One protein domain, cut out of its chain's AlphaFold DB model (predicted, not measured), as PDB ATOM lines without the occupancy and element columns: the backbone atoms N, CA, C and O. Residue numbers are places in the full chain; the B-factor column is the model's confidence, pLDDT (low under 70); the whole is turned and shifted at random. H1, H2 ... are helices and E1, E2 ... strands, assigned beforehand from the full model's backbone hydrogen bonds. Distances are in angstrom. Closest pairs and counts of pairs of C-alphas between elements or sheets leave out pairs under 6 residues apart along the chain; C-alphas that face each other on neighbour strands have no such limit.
ATOM      1  N   CYS A  72     172.154 203.072 138.545       86.00
ATOM      2  CA  CYS A  72     171.582 201.734 138.593       86.00
ATOM      3  C   CYS A  72     172.684 200.717 138.880       86.00
ATOM      4  O   CYS A  72     173.674 200.683 138.159       86.00
ATOM      5  N   VAL A  73     172.532 199.900 139.923       84.31
ATOM      6  CA  VAL A  73     173.530 198.895 140.326       84.31
ATOM      7  C   VAL A  73     172.892 197.512 140.361       84.31
ATOM      8  O   VAL A  73     171.761 197.368 140.826       84.31
ATOM      9  N   ALA A  74     173.613 196.487 139.904       85.56
ATOM     10  CA  ALA A  74     173.154 195.108 140.008       85.56
ATOM     11  C   ALA A  74     173.153 194.643 141.474       85.56
ATOM     12  O   ALA A  74     174.062 194.955 142.249       85.56
ATOM     13  N   LYS A  75     172.140 193.869 141.866       82.56
ATOM     14  CA  LYS A  75     172.071 193.278 143.203       82.56
ATOM     15  C   LYS A  75     173.023 192.081 143.302       82.56
ATOM     16  O   LYS A  75     172.985 191.198 142.450       82.56
ATOM     17  N   PRO A  76     173.814 191.970 144.380       73.25
ATOM     18  CA  PRO A  76     174.667 190.803 144.603       73.25
ATOM     19  C   PRO A  76     173.909 189.539 144.990       73.25
ATOM     20  O   PRO A  76     174.475 188.455 144.923       73.25
ATOM     21  N   SER A  77     172.640 189.663 145.379       74.75
ATOM     22  CA  SER A  77     171.753 188.530 145.638       74.75
ATOM     23  C   SER A  77     171.129 187.940 144.370       74.75
ATOM     24  O   SER A  77     170.325 187.024 144.480       74.75
ATOM     25  N   SER A  78     171.407 188.501 143.191       81.81
ATOM     26  CA  SER A  78     170.822 188.038 141.933       81.81
ATOM     27  C   SER A  78     171.556 186.830 141.374       81.81
ATOM     28  O   SER A  78     172.784 186.750 141.431       81.81
ATOM     29  N   ASP A  79     170.792 185.915 140.780       87.75
ATOM     30  CA  ASP A  79     171.339 184.717 140.160       87.75
ATOM     31  C   ASP A  79     172.281 185.064 139.007       87.75
ATOM     32  O   ASP A  79     172.047 185.987 138.220       87.75
ATOM     33  N   LYS A  80     173.348 184.273 138.869       86.31
ATOM     34  CA  LYS A  80     174.360 184.464 137.821       86.31
ATOM     35  C   LYS A  80     173.738 184.464 136.419       86.31
ATOM     36  O   LYS A  80     174.136 185.264 135.579       86.31
ATOM     37  N   ALA A  81     172.759 183.587 136.182       90.31
ATOM     38  CA  ALA A  81     172.047 183.493 134.909       90.31
ATOM     39  C   ALA A  81     171.272 184.784 134.595       90.31
ATOM     40  O   ALA A  81     171.411 185.331 133.502       90.31
ATOM     41  N   THR A  82     170.546 185.320 135.579       90.44
ATOM     42  CA  THR A  82     169.808 186.585 135.467       90.44
ATOM     43  C   THR A  82     170.749 187.761 135.214       90.44
ATOM     44  O   THR A  82     170.487 188.587 134.346       90.44
ATOM     45  N   LEU A  83     171.896 187.813 135.900       89.06
ATOM     46  CA  LEU A  83     172.902 188.857 135.679       89.06
ATOM     47  C   LEU A  83     173.500 188.816 134.265       89.06
ATOM     48  O   LEU A  83     173.674 189.871 133.660       89.06
ATOM     49  N   ILE A  84     173.782 187.627 133.718       92.25
ATOM     50  CA  ILE A  84     174.258 187.474 132.332       92.25
ATOM     51  C   ILE A  84     173.176 187.909 131.339       92.25
ATOM     52  O   ILE A  84     173.470 188.647 130.400       92.25
ATOM     53  N   ALA A  85     171.926 187.489 131.550       94.00
ATOM     54  CA  ALA A  85     170.811 187.874 130.690       94.00
ATOM     55  C   ALA A  85     170.616 189.399 130.673       94.00
ATOM     56  O   ALA A  85     170.514 189.999 129.604       94.00
ATOM     57  N   ASN A  86     170.659 190.035 131.844       92.25
ATOM     58  CA  ASN A  86     170.503 191.481 131.987       92.25
ATOM     59  C   ASN A  86     171.687 192.269 131.414       92.25
ATOM     60  O   ASN A  86     171.477 193.312 130.795       92.25
ATOM     61  N   LEU A  87     172.913 191.758 131.566       91.62
ATOM     62  CA  LEU A  87     174.109 192.294 130.912       91.62
ATOM     63  C   LEU A  87     173.949 192.278 129.385       91.62
ATOM     64  O   LEU A  87     174.090 193.316 128.744       91.62
ATOM     65  N   ASN A  88     173.602 191.123 128.812       93.44
ATOM     66  CA  ASN A  88     173.429 190.966 127.367       93.44
ATOM     67  C   ASN A  88     172.286 191.838 126.832       93.44
ATOM     68  O   ASN A  88     172.437 192.485 125.797       93.44
ATOM     69  N   TYR A  89     171.163 191.901 127.554       93.62
ATOM     70  CA  TYR A  89     170.041 192.769 127.209       93.62
ATOM     71  C   TYR A  89     170.460 194.238 127.194       93.62
ATOM     72  O   TYR A  89     170.254 194.912 126.188       93.62
ATOM     73  N   ALA A  90     171.101 194.731 128.257       92.25
ATOM     74  CA  ALA A  90     171.571 196.111 128.307       92.25
ATOM     75  C   ALA A  90     172.517 196.420 127.133       92.25
ATOM     76  O   ALA A  90     172.304 197.398 126.424       92.25
ATOM     77  N   CYS A  91     173.484 195.545 126.850       91.38
ATOM     78  CA  CYS A  91     174.433 195.734 125.750       91.38
ATOM     79  C   CYS A  91     173.829 195.601 124.344       91.38
ATOM     80  O   CYS A  91     174.440 196.042 123.377       91.38
ATOM     81  N   SER A  92     172.632 195.022 124.204       93.50
ATOM     82  CA  SER A  92     171.881 195.077 122.941       93.50
ATOM     83  C   SER A  92     171.248 196.447 122.678       93.50
ATOM     84  O   SER A  92     170.917 196.762 121.540       93.50
ATOM     85  N   GLN A  93     171.067 197.253 123.729       92.75
ATOM     86  CA  GLN A  93     170.398 198.554 123.678       92.75
ATOM     87  C   GLN A  93     171.392 199.721 123.725       92.75
ATOM     88  O   GLN A  93     171.103 200.800 123.216       92.75
ATOM     89  N   VAL A  94     172.556 199.524 124.354       90.38
ATOM     90  CA  VAL A  94     173.606 200.542 124.504       90.38
ATOM     91  C   VAL A  94     174.984 200.000 124.143       90.38
ATOM     92  O   VAL A  94     175.232 198.800 124.226       90.38
ATOM     93  N   ASP A  95     175.912 200.895 123.798       87.00
ATOM     94  CA  ASP A  95     177.296 200.510 123.528       87.00
ATOM     95  C   ASP A  95     178.030 200.087 124.815       87.00
ATOM     96  O   ASP A  95     178.281 200.892 125.715       87.00
ATOM     97  N   CYS A  96     178.395 198.806 124.878       86.50
ATOM     98  CA  CYS A  96     179.186 198.199 125.946       86.50
ATOM     99  C   CYS A  96     180.676 198.039 125.591       86.50
ATOM    100  O   CYS A  96     181.374 197.258 126.239       86.50
ATOM    101  N   SER A  97     181.202 198.760 124.595       83.69
ATOM    102  CA  SER A  97     182.626 198.741 124.214       83.69
ATOM    103  C   SER A  97     183.582 198.923 125.406       83.69
ATOM    104  O   SER A  97     184.629 198.278 125.480       83.69
ATOM    105  N   VAL A  98     183.183 199.710 126.412       76.75
ATOM    106  CA  VAL A  98     183.942 199.942 127.657       76.75
ATOM    107  C   VAL A  98     184.134 198.694 128.534       76.75
ATOM    108  O   VAL A  98     185.034 198.690 129.378       76.75
ATOM    109  N   LEU A  99     183.313 197.654 128.341       79.19
ATOM    110  CA  LEU A  99     183.346 196.373 129.059       79.19
ATOM    111  C   LEU A  99     184.129 195.276 128.334       79.19
ATOM    112  O   LEU A  99     184.295 194.190 128.880       79.19
ATOM    113  N   GLN A 100     184.596 195.511 127.108       81.31
ATOM    114  CA  GLN A 100     185.348 194.498 126.371       81.31
ATOM    115  C   GLN A 100     186.727 194.259 126.999       81.31
ATOM    116  O   GLN A 100     187.265 195.104 127.714       81.31
ATOM    117  N   ARG A 101     187.337 193.103 126.711       68.06
ATOM    118  CA  ARG A 101     188.723 192.806 127.101       68.06
ATOM    119  C   ARG A 101     189.619 193.878 126.454       68.06
ATOM    120  O   ARG A 101     189.699 193.909 125.231       68.06
ATOM    121  N   ARG A 102     190.263 194.737 127.269       70.38
ATOM    122  CA  ARG A 102     190.991 196.003 126.936       70.38
ATOM    123  C   ARG A 102     190.202 197.319 127.075       70.38
ATOM    124  O   ARG A 102     190.769 198.384 126.841       70.38
ATOM    125  N   GLY A 103     188.941 197.273 127.481       69.69
ATOM    126  CA  GLY A 103     188.141 198.450 127.808       69.69
ATOM    127  C   GLY A 103     188.574 199.096 129.127       69.69
ATOM    128  O   GLY A 103     189.073 198.430 130.034       69.69
ATOM    129  N   ALA A 104     188.350 200.407 129.258       69.44
ATOM    130  CA  ALA A 104     188.734 201.178 130.446       69.44
ATOM    131  C   ALA A 104     188.025 200.723 131.744       69.44
ATOM    132  O   ALA A 104     188.473 201.059 132.839       69.44
ATOM    133  N   CYS A 105     186.925 199.971 131.624       72.25
ATOM    134  CA  CYS A 105     186.072 199.507 132.720       72.25
ATOM    135  C   CYS A 105     186.077 197.974 132.884       72.25
ATOM    136  O   CYS A 105     185.216 197.437 133.579       72.25
ATOM    137  N   PHE A 106     187.017 197.263 132.249       76.25
ATOM    138  CA  PHE A 106     187.060 195.798 132.297       76.25
ATOM    139  C   PHE A 106     187.401 195.253 133.694       76.25
ATOM    140  O   PHE A 106     186.818 194.261 134.119       76.25
ATOM    141  N   ASP A 107     188.308 195.907 134.423       70.94
ATOM    142  CA  ASP A 107     188.795 195.427 135.721       70.94
ATOM    143  C   ASP A 107     188.065 196.061 136.913       70.94
ATOM    144  O   ASP A 107     188.094 197.294 137.026       70.94
ATOM    145  N   PRO A 108     187.549 195.281 137.892       66.38
ATOM    146  CA  PRO A 108     187.744 193.836 138.057       66.38
ATOM    147  C   PRO A 108     186.869 192.992 137.119       66.38
ATOM    148  O   PRO A 108     185.685 193.289 136.955       66.38
ATOM    149  N   ASP A 109     187.438 191.899 136.597       77.06
ATOM    150  CA  ASP A 109     186.737 190.889 135.783       77.06
ATOM    151  C   ASP A 109     185.792 190.027 136.641       77.06
ATOM    152  O   ASP A 109     186.019 188.848 136.922       77.06
ATOM    153  N   ILE A 110     184.735 190.663 137.148       80.44
ATOM    154  CA  ILE A 110     183.647 190.011 137.871       80.44
ATOM    155  C   ILE A 110     182.319 190.365 137.208       80.44
ATOM    156  O   ILE A 110     182.011 191.534 136.960       80.44
ATOM    157  N   LEU A 111     181.481 189.346 137.005       83.62
ATOM    158  CA  LEU A 111     180.197 189.478 136.313       83.62
ATOM    159  C   LEU A 111     179.314 190.584 136.902       83.62
ATOM    160  O   LEU A 111     178.695 191.340 136.164       83.62
ATOM    161  N   ILE A 112     179.259 190.697 138.230       81.12
ATOM    162  CA  ILE A 112     178.430 191.706 138.895       81.12
ATOM    163  C   ILE A 112     178.892 193.138 138.605       81.12
ATOM    164  O   ILE A 112     178.058 194.042 138.530       81.12
ATOM    165  N   SER A 113     180.198 193.352 138.408       80.38
ATOM    166  CA  SER A 113     180.734 194.665 138.046       80.38
ATOM    167  C   SER A 113     180.365 194.999 136.609       80.38
ATOM    168  O   SER A 113     179.824 196.073 136.363       80.38
ATOM    169  N   HIS A 114     180.560 194.062 135.675       84.44
ATOM    170  CA  HIS A 114     180.174 194.254 134.273       84.44
ATOM    171  C   HIS A 114     178.667 194.464 134.111       84.44
ATOM    172  O   HIS A 114     178.256 195.408 133.440       84.44
ATOM    173  N   ALA A 115     177.844 193.656 134.785       88.69
ATOM    174  CA  ALA A 115     176.391 193.809 134.793       88.69
ATOM    175  C   ALA A 115     175.978 195.176 135.352       88.69
ATOM    176  O   ALA A 115     175.210 195.888 134.713       88.69
ATOM    177  N   SER A 116     176.545 195.594 136.490       85.94
ATOM    178  CA  SER A 116     176.261 196.910 137.077       85.94
ATOM    179  C   SER A 116     176.571 198.049 136.107       85.94
ATOM    180  O   SER A 116     175.743 198.938 135.928       85.94
ATOM    181  N   ILE A 117     177.727 198.002 135.436       83.44
ATOM    182  CA  ILE A 117     178.123 199.015 134.453       83.44
ATOM    183  C   ILE A 117     177.147 199.035 133.272       83.44
ATOM    184  O   ILE A 117     176.624 200.099 132.952       83.44
ATOM    185  N   ALA A 118     176.854 197.888 132.653       89.31
ATOM    186  CA  ALA A 118     175.950 197.821 131.505       89.31
ATOM    187  C   ALA A 118     174.532 198.302 131.849       89.31
ATOM    188  O   ALA A 118     173.956 199.130 131.141       89.31
ATOM    189  N   MET A 119     173.988 197.847 132.980       89.19
ATOM    190  CA  MET A 119     172.666 198.247 133.470       89.19
ATOM    191  C   MET A 119     172.613 199.748 133.782       89.19
ATOM    192  O   MET A 119     171.605 200.401 133.514       89.19
ATOM    193  N   ASN A 120     173.706 200.324 134.289       86.94
ATOM    194  CA  ASN A 120     173.825 201.761 134.508       86.94
ATOM    195  C   ASN A 120     173.898 202.563 133.200       86.94
ATOM    196  O   ASN A 120     173.297 203.634 133.115       86.94
ATOM    197  N   LEU A 121     174.607 202.067 132.179       86.94
ATOM    198  CA  LEU A 121     174.646 202.703 130.857       86.94
ATOM    199  C   LEU A 121     173.247 202.723 130.229       86.94
ATOM    200  O   LEU A 121     172.787 203.782 129.805       86.94
ATOM    201  N   TYR A 122     172.532 201.595 130.277       90.31
ATOM    202  CA  TYR A 122     171.135 201.502 129.846       90.31
ATOM    203  C   TYR A 122     170.224 202.463 130.620       90.31
ATOM    204  O   TYR A 122     169.480 203.244 130.028       90.31
ATOM    205  N   TYR A 123     170.314 202.472 131.952       88.19
ATOM    206  CA  TYR A 123     169.514 203.351 132.805       88.19
ATOM    207  C   TYR A 123     169.696 204.834 132.452       88.19
ATOM    208  O   TYR A 123     168.718 205.586 132.397       88.19
ATOM    209  N   GLN A 124     170.935 205.251 132.186       86.06
ATOM    210  CA  GLN A 124     171.244 206.619 131.784       86.06
ATOM    211  C   GLN A 124     170.744 206.941 130.373       86.06
ATOM    212  O   GLN A 124     170.148 208.001 130.188       86.06
ATOM    213  N   ALA A 125     170.930 206.028 129.416       87.06
ATOM    214  CA  ALA A 125     170.463 206.194 128.039       87.06
ATOM    215  C   ALA A 125     168.931 206.308 127.953       87.06
ATOM    216  O   ALA A 125     168.410 207.115 127.190       87.06
ATOM    217  N   MET A 126     168.206 205.576 128.801       88.25
ATOM    218  CA  MET A 126     166.740 205.523 128.800       88.25
ATOM    219  C   MET A 126     166.071 206.614 129.661       88.25
ATOM    220  O   MET A 126     164.878 206.537 129.963       88.25
ATOM    221  N   GLY A 127     166.825 207.626 130.103       85.88
ATOM    222  CA  GLY A 127     166.278 208.793 130.805       85.88
ATOM    223  C   GLY A 127     166.165 208.662 132.328       85.88
ATOM    224  O   GLY A 127     165.396 209.393 132.942       85.88
ATOM    225  N   ARG A 128     166.925 207.755 132.960       83.94
ATOM    226  CA  ARG A 128     167.044 207.619 134.430       83.94
ATOM    227  C   ARG A 128     165.722 207.387 135.180       83.94
ATOM    228  O   ARG A 128     165.601 207.685 136.370       83.94
ATOM    229  N   ASN A 129     164.729 206.791 134.533       85.81
ATOM    230  CA  ASN A 129     163.478 206.456 135.203       85.81
ATOM    231  C   ASN A 129     163.599 205.201 136.071       85.81
ATOM    232  O   ASN A 129     164.236 204.229 135.672       85.81
ATOM    233  N   ARG A 130     162.925 205.171 137.230       82.38
ATOM    234  CA  ARG A 130     163.001 204.050 138.191       82.38
ATOM    235  C   ARG A 130     162.704 202.684 137.558       82.38
ATOM    236  O   ARG A 130     163.354 201.704 137.910       82.38
ATOM    237  N   TRP A 131     161.772 202.626 136.609       86.19
ATOM    238  CA  TRP A 131     161.408 201.398 135.893       86.19
ATOM    239  C   TRP A 131     162.523 200.860 134.984       86.19
ATOM    240  O   TRP A 131     162.639 199.650 134.821       86.19
ATOM    241  N   ASN A 132     163.416 201.716 134.478       87.69
ATOM    242  CA  ASN A 132     164.544 201.289 133.644       87.69
ATOM    243  C   ASN A 132     165.632 200.543 134.437       87.69
ATOM    244  O   ASN A 132     166.496 199.921 133.833       87.69
ATOM    245  N   CYS A 133     165.609 200.613 135.772       86.88
ATOM    246  CA  CYS A 133     166.536 199.902 136.657       86.88
ATOM    247  C   CYS A 133     165.878 198.693 137.352       86.88
ATOM    248  O   CYS A 133     166.403 198.178 138.335       86.88
ATOM    249  N   TYR A 134     164.707 198.241 136.888       87.06
ATOM    250  CA  TYR A 134     164.012 197.118 137.520       87.06
ATOM    251  C   TYR A 134     164.719 195.782 137.253       87.06
ATOM    252  O   TYR A 134     165.005 195.069 138.211       87.06
ATOM    253  N   PHE A 135     165.033 195.476 135.984       87.88
ATOM    254  CA  PHE A 135     165.760 194.269 135.549       87.88
ATOM    255  C   PHE A 135     165.340 192.992 136.299       87.88
ATOM    256  O   PHE A 135     166.165 192.331 136.916       87.88
ATOM    257  N   ASP A 136     164.041 192.690 136.315       87.38
ATOM    258  CA  ASP A 136     163.467 191.566 137.073       87.38
ATOM    259  C   ASP A 136     163.840 191.568 138.568       87.38
ATOM    260  O   ASP A 136     164.304 190.592 139.155       87.38
ATOM    261  N   ASN A 137     163.730 192.744 139.189       86.12
ATOM    262  CA  ASN A 137     164.143 192.991 140.568       86.12
ATOM    263  C   ASN A 137     165.627 192.656 140.847       86.12
ATOM    264  O   ASN A 137     166.014 192.519 142.012       86.12
ATOM    265  N   SER A 138     166.470 192.563 139.814       85.38
ATOM    266  CA  SER A 138     167.893 192.231 139.916       85.38
ATOM    267  C   SER A 138     168.805 193.465 139.988       85.38
ATOM    268  O   SER A 138     170.026 193.321 140.072       85.38
ATOM    269  N   ALA A 139     168.246 194.676 139.951       85.38
ATOM    270  CA  ALA A 139     168.985 195.923 140.132       85.38
ATOM    271  C   ALA A 139     168.290 196.893 141.090       85.38
ATOM    272  O   ALA A 139     167.145 196.701 141.506       85.38
ATOM    273  N   LEU A 140     169.046 197.899 141.522       84.06
ATOM    274  CA  LEU A 140     168.623 198.904 142.485       84.06
ATOM    275  C   LEU A 140     169.120 200.298 142.082       84.06
ATOM    276  O   LEU A 140     170.249 200.462 141.619       84.06
ATOM    277  N   VAL A 141     168.265 201.303 142.279       83.00
ATOM    278  CA  VAL A 141     168.617 202.711 142.057       83.00
ATOM    279  C   VAL A 141     169.267 203.270 143.321       83.00
ATOM    280  O   VAL A 141     168.695 203.164 144.404       83.00
ATOM    281  N   VAL A 142     170.434 203.890 143.173       76.81
ATOM    282  CA  VAL A 142     171.192 204.563 144.233       76.81
ATOM    283  C   VAL A 142     171.214 206.065 143.949       76.81
ATOM    284  O   VAL A 142     171.431 206.467 142.810       76.81
ATOM    285  N   THR A 143     170.977 206.893 144.968       67.81
ATOM    286  CA  THR A 143     170.911 208.370 144.880       67.81
ATOM    287  C   THR A 143     172.123 209.081 145.495       67.81
ATOM    288  O   THR A 143     172.238 210.299 145.387       67.81
ATOM    289  N   THR A 144     173.014 208.353 146.171       57.78
ATOM    290  CA  THR A 144     174.199 208.916 146.836       57.78
ATOM    291  C   THR A 144     175.341 209.072 145.833       57.78
ATOM    292  O   THR A 144     175.758 208.066 145.257       57.78
ATOM    293  N   ASP A 145     175.822 210.314 145.620       50.97
ATOM    294  CA  ASP A 145     177.020 210.582 144.808       50.97
ATOM    295  C   ASP A 145     178.210 210.002 145.531       50.97
ATOM    296  O   ASP A 145     178.485 210.382 146.673       50.97
ATOM    297  N   PRO A 146     178.868 209.022 144.928       49.38
ATOM    298  CA  PRO A 146     179.603 208.171 145.791       49.38
ATOM    299  C   PRO A 146     181.057 208.711 145.878       49.38
ATOM    300  O   PRO A 146     181.752 208.417 146.837       49.38
ATOM    301  N   ILE A 156     188.114 194.970 158.857       32.03
ATOM    302  CA  ILE A 156     187.730 193.738 159.553       32.03
ATOM    303  C   ILE A 156     187.155 192.794 158.498       32.03
ATOM    304  O   ILE A 156     186.261 193.163 157.734       32.03
ATOM    305  N   ALA A 157     187.700 191.582 158.480       36.19
ATOM    306  CA  ALA A 157     187.375 190.465 157.609       36.19
ATOM    307  C   ALA A 157     185.874 190.312 157.289       36.19
ATOM    308  O   ALA A 157     185.056 189.933 158.127       36.19
ATOM    309  N   SER A 158     185.514 190.540 156.029       33.34
ATOM    310  CA  SER A 158     184.330 189.980 155.368       33.34
ATOM    311  C   SER A 158     184.529 190.089 153.860       33.34
ATOM    312  O   SER A 158     185.277 190.942 153.394       33.34
ATOM    313  N   ARG A 159     183.930 189.177 153.087       46.72
ATOM    314  CA  ARG A 159     184.076 189.104 151.624       46.72
ATOM    315  C   ARG A 159     183.523 190.379 150.968       46.72
ATOM    316  O   ARG A 159     182.341 190.443 150.642       46.72
ATOM    317  N   ASP A 160     184.381 191.377 150.807       48.03
ATOM    318  CA  ASP A 160     184.061 192.668 150.202       48.03
ATOM    319  C   ASP A 160     184.032 192.538 148.672       48.03
ATOM    320  O   ASP A 160     185.069 192.415 148.016       48.03
ATOM    321  N   VAL A 161     182.835 192.585 148.078       49.41
ATOM    322  CA  VAL A 161     182.693 192.726 146.620       49.41
ATOM    323  C   VAL A 161     182.860 194.201 146.275       49.41
ATOM    324  O   VAL A 161     182.015 195.019 146.629       49.41
ATOM    325  N   ARG A 162     183.953 194.544 145.587       51.94
ATOM    326  CA  ARG A 162     184.221 195.900 145.085       51.94
ATOM    327  C   ARG A 162     183.626 196.049 143.685       51.94
ATOM    328  O   ARG A 162     184.217 195.580 142.717       51.94
ATOM    329  N   ILE A 163     182.463 196.687 143.580       54.56
ATOM    330  CA  ILE A 163     181.829 197.000 142.289       54.56
ATOM    331  C   ILE A 163     182.380 198.339 141.799       54.56
ATOM    332  O   ILE A 163     182.168 199.350 142.469       54.56
ATOM    333  N   LYS A 164     183.064 198.347 140.645       53.97
ATOM    334  CA  LYS A 164     183.507 199.582 139.984       53.97
ATOM    335  C   LYS A 164     182.451 200.048 138.992       53.97
ATOM    336  O   LYS A 164     182.041 199.283 138.127       53.97
ATOM    337  N   MET A 165     182.037 201.308 139.098       52.16
ATOM    338  CA  MET A 165     181.072 201.930 138.188       52.16
ATOM    339  C   MET A 165     181.664 203.197 137.566       52.16
ATOM    340  O   MET A 165     182.328 203.959 138.262       52.16
ATOM    341  N   ALA A 166     181.392 203.451 136.283       49.12
ATOM    342  CA  ALA A 166     181.766 204.699 135.620       49.12
ATOM    343  C   ALA A 166     180.772 205.825 135.949       49.12
ATOM    344  O   ALA A 166     179.594 205.759 135.596       49.12
ATOM    345  N   LEU A 167     181.266 206.888 136.590       47.16
ATOM    346  CA  LEU A 167     180.513 208.126 136.830       47.16
ATOM    347  C   LEU A 167     180.437 209.035 135.584       47.16
ATOM    348  O   LEU A 167     179.636 209.966 135.552       47.16
ATOM    349  N   HIS A 168     181.250 208.774 134.553       48.31
ATOM    350  CA  HIS A 168     181.292 209.540 133.307       48.31
ATOM    351  C   HIS A 168     181.575 208.603 132.121       48.31
ATOM    352  O   HIS A 168     182.520 207.823 132.182       48.31
ATOM    353  N   PHE A 169     180.784 208.687 131.045       46.47
ATOM    354  CA  PHE A 169     180.874 207.803 129.863       46.47
ATOM    355  C   PHE A 169     182.294 207.719 129.267       46.47
ATOM    356  O   PHE A 169     182.688 206.684 128.744       46.47
ATOM    357  N   SER A 170     183.080 208.793 129.388       42.97
ATOM    358  CA  SER A 170     184.444 208.904 128.852       42.97
ATOM    359  C   SER A 170     185.562 208.702 129.882       42.97
ATOM    360  O   SER A 170     186.740 208.822 129.556       42.97
ATOM    361  N   SER A 171     185.241 208.406 131.141       48.94
ATOM    362  CA  SER A 171     186.250 208.122 132.163       48.94
ATOM    363  C   SER A 171     185.652 207.162 133.182       48.94
ATOM    364  O   SER A 171     184.785 207.560 133.960       48.94
ATOM    365  N   CYS A 172     186.130 205.915 133.204       55.97
ATOM    366  CA  CYS A 172     185.864 204.928 134.254       55.97
ATOM    367  C   CYS A 172     186.447 205.402 135.598       55.97
ATOM    368  O   CYS A 172     187.375 204.813 136.142       55.97
ATOM    369  N   ARG A 173     185.949 206.532 136.113       50.81
ATOM    370  CA  ARG A 173     186.326 207.089 137.402       50.81
ATOM    371  C   ARG A 173     185.788 206.157 138.468       50.81
ATOM    372  O   ARG A 173     184.587 205.924 138.554       50.81
ATOM    373  N   PHE A 174     186.740 205.596 139.195       48.91
ATOM    374  CA  PHE A 174     186.582 204.479 140.100       48.91
ATOM    375  C   PHE A 174     185.626 204.821 141.226       48.91
ATOM    376  O   PHE A 174     185.849 205.773 141.971       48.91
ATOM    377  N   TRP A 175     184.602 203.993 141.368       54.16
ATOM    378  CA  TRP A 175     183.815 203.974 142.578       54.16
ATOM    379  C   TRP A 175     183.908 202.633 143.279       54.16
ATOM    380  O   TRP A 175     183.925 201.613 142.603       54.16
ATOM    381  N   GLN A 176     184.044 202.621 144.606       51.28
ATOM    382  CA  GLN A 176     184.078 201.387 145.391       51.28
ATOM    383  C   GLN A 176     182.800 201.283 146.213       51.28
ATOM    384  O   GLN A 176     182.748 201.724 147.358       51.28
ATOM    385  N   LEU A 177     181.773 200.648 145.646       50.31
ATOM    386  CA  LEU A 177     180.645 200.221 146.464       50.31
ATOM    387  C   LEU A 177     181.104 199.016 147.291       50.31
ATOM    388  O   LEU A 177     181.304 197.933 146.739       50.31
ATOM    389  N   ARG A 178     181.304 199.213 148.600       51.06
ATOM    390  CA  ARG A 178     181.503 198.111 149.547       51.06
ATOM    391  C   ARG A 178     180.142 197.539 149.905       51.06
ATOM    392  O   ARG A 178     179.350 198.184 150.586       51.06
ATOM    393  N   VAL A 179     179.881 196.320 149.450       48.84
ATOM    394  CA  VAL A 179     178.734 195.551 149.923       48.84
ATOM    395  C   VAL A 179     179.228 194.529 150.934       48.84
ATOM    396  O   VAL A 179     179.880 193.555 150.562       48.84
ATOM    397  N   ARG A 180     178.906 194.734 152.218       46.62
ATOM    398  CA  ARG A 180     179.163 193.724 153.249       46.62
ATOM    399  C   ARG A 180     178.117 192.620 153.113       46.62
ATOM    400  O   ARG A 180     176.944 192.830 153.413       46.62
ATOM    401  N   LEU A 181     178.549 191.444 152.670       45.25
ATOM    402  CA  LEU A 181     177.725 190.239 152.675       45.25
ATOM    403  C   LEU A 181     177.674 189.705 154.115       45.25
ATOM    404  O   LEU A 181     178.679 189.199 154.614       45.25
ATOM    405  N   LYS A 182     176.534 189.820 154.814       41.81
ATOM    406  CA  LYS A 182     176.368 189.129 156.105       41.81
ATOM    407  C   LYS A 182     176.282 187.620 155.855       41.81
ATOM    408  O   LYS A 182     175.447 187.174 155.071       41.81
ATOM    409  N   SER A 183     177.135 186.837 156.514       38.47
ATOM    410  CA  SER A 183     177.109 185.373 156.458       38.47
ATOM    411  C   SER A 183     175.844 184.835 157.138       38.47
ATOM    412  O   SER A 183     175.756 184.792 158.363       38.47
ATOM    413  N   GLY A 184     174.865 184.441 156.332       43.47
ATOM    414  CA  GLY A 184     173.643 183.748 156.731       43.47
ATOM    415  C   GLY A 184     172.983 183.112 155.501       43.47
ATOM    416  O   GLY A 184     173.377 183.429 154.378       43.47
ATOM    417  N   PRO A 185     171.970 182.239 155.662       41.91
ATOM    418  CA  PRO A 185     171.267 181.591 154.543       41.91
ATOM    419  C   PRO A 185     170.510 182.583 153.640       41.91
ATOM    420  O   PRO A 185     170.039 182.221 152.567       41.91
ATOM    421  N   LYS A 186     170.407 183.849 154.063       34.34
ATOM    422  CA  LYS A 186     169.944 184.981 153.262       34.34
ATOM    423  C   LYS A 186     171.058 186.022 153.219       34.34
ATOM    424  O   LYS A 186     171.470 186.534 154.260       34.34
ATOM    425  N   ILE A 187     171.540 186.321 152.016       42.50
ATOM    426  CA  ILE A 187     172.530 187.371 151.772       42.50
ATOM    427  C   ILE A 187     171.863 188.724 152.065       42.50
ATOM    428  O   ILE A 187     171.124 189.249 151.237       42.50
ATOM    429  N   SER A 188     172.111 189.285 153.248       36.44
ATOM    430  CA  SER A 188     171.698 190.652 153.590       36.44
ATOM    431  C   SER A 188     172.825 191.623 153.254       36.44
ATOM    432  O   SER A 188     173.939 191.475 153.763       36.44
ATOM    433  N   TYR A 189     172.525 192.610 152.408       42.59
ATOM    434  CA  TYR A 189     173.437 193.675 151.996       42.59
ATOM    435  C   TYR A 189     173.127 194.971 152.752       42.59
ATOM    436  O   TYR A 189     171.968 195.351 152.907       42.59
ATOM    437  N   ALA A 190     174.169 195.661 153.210       37.19
ATOM    438  CA  ALA A 190     174.072 197.026 153.712       37.19
ATOM    439  C   ALA A 190     174.876 197.936 152.782       37.19
ATOM    440  O   ALA A 190     176.053 197.676 152.533       37.19
ATOM    441  N   ILE A 191     174.229 198.978 152.259       43.47
ATOM    442  CA  ILE A 191     174.912 200.092 151.604       43.47
ATOM    443  C   ILE A 191     175.424 200.959 152.751       43.47
ATOM    444  O   ILE A 191     174.628 201.575 153.457       43.47
ATOM    445  N   GLN A 192     176.728 200.935 153.017       36.56
ATOM    446  CA  GLN A 192     177.297 201.819 154.029       36.56
ATOM    447  C   GLN A 192     177.358 203.238 153.460       36.56
ATOM    448  O   GLN A 192     178.131 203.519 152.547       36.56
TER     449      GLN A 192
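This is residues 72 to 146 and 156 to 192 of the 195 residues of the protein "X8 domain-containing protein" of Musa balbisiana (UniProt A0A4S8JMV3). Picture two parts side by side: a helical part built on H2, and a loosely bonded three-strand sheet, E3, E4 and E5, that meets H2 through E3. In the helical part H2 is the middle: H1 packs beside it, the short strand pair E1 and E2 covers another side with E1 nearest to it, and the small H3 packs near its last turns. The printed part has 112 residues with three named helices and five named strands, in the order E1 H1 H2 H3 E2 E3 E4 E5. The sheet's order is E3 - E4 - E5, antiparallel throughout, and so is the pair E1 - E2; the class is mixed, helices and strands, with under half of the printed residues in named elements. The whole is compact, with a radius of gyration of the C-alphas of 13.4 A, and spans 37 by 27 by 27 A.

Begin with the sheet and find C-alpha 160 at (184.061, 192.668, 150.202), where E3 starts, residues 160 to 163, 9.3 A long. E4, residues 177 to 182, is the longest strand by residues, at 15.3 A. E5, residues 188 to 191, runs 10.2 A and ends with C-alpha 191 at (174.912, 200.092, 151.604). Now turn to H2, residues 111 to 125, the longest helix: from C-alpha 111 at (180.197, 189.478, 136.313) it runs 21.0 A. H1, residues 80 to 93, runs 20.4 A. H3 is residues 130 to 133, 5.7 A long. The two remaining strands are E1, residues 72 to 74, 7.0 A, and E2, residues 139 to 142, 9.8 A.

In the larger sheet E4 is the inner strand, and E3 and E5 are the edge strands. E3 and E4 form an antiparallel hairpin; look for N 177 and O 163, 3.5 A apart and within hydrogen-bond range. E4 and E5 form a second antiparallel hairpin, with N 182 and O 188 at 3.3 A. Together E3, E4 and E5 are a meander, each strand the antiparallel neighbour of the one before. H2 is on this sheet but only grazes it, with its residues 111 to 117; the closest C-alphas of H2 and E3 are those of Ser 113 and Ile 163, 5.0 A apart. H1 and H3 are not on it. H1 and H2 touch, closest at the C-alphas of Leu 87 and Ala 115, 4.8 A apart. They run the same way at a shallow tilt of 33 degrees, only just short of steep. H2 touches H3 with residues 119 to 123 alone, and the closest C-alphas are those of Tyr 123 and Asn 132, at 5.4 A. H1 and H3 are apart. The closest C-alphas of E1 and H2 are those of Ala 74 and Ser 116, 4.6 A apart. E1 and E2 are antiparallel neighbours, with N 73 and O 140 at 2.9 A and N 140 and O 73 at 2.9 A. In H1 and H2 every O i to N i+4 pair is within hydrogen-bond range, while H3 is too short for such a pair.

The two C-alphas farthest apart are those of Gln 93 and Ile 156, at 40.1 A. Residues 147 to 155 are not printed, and C-alphas 146 and 156 stand 21.5 A apart across this cut, in the link from E2 to E3. The long links are H1 to H2, residues 94 to 110, and E3 to E4, residues 164 to 176. The mean pLDDT of the printed part is 70.5; look for values under 70 at 45 residues, among them residues 143 to 146 and 156 to 192, where the larger sheet lies.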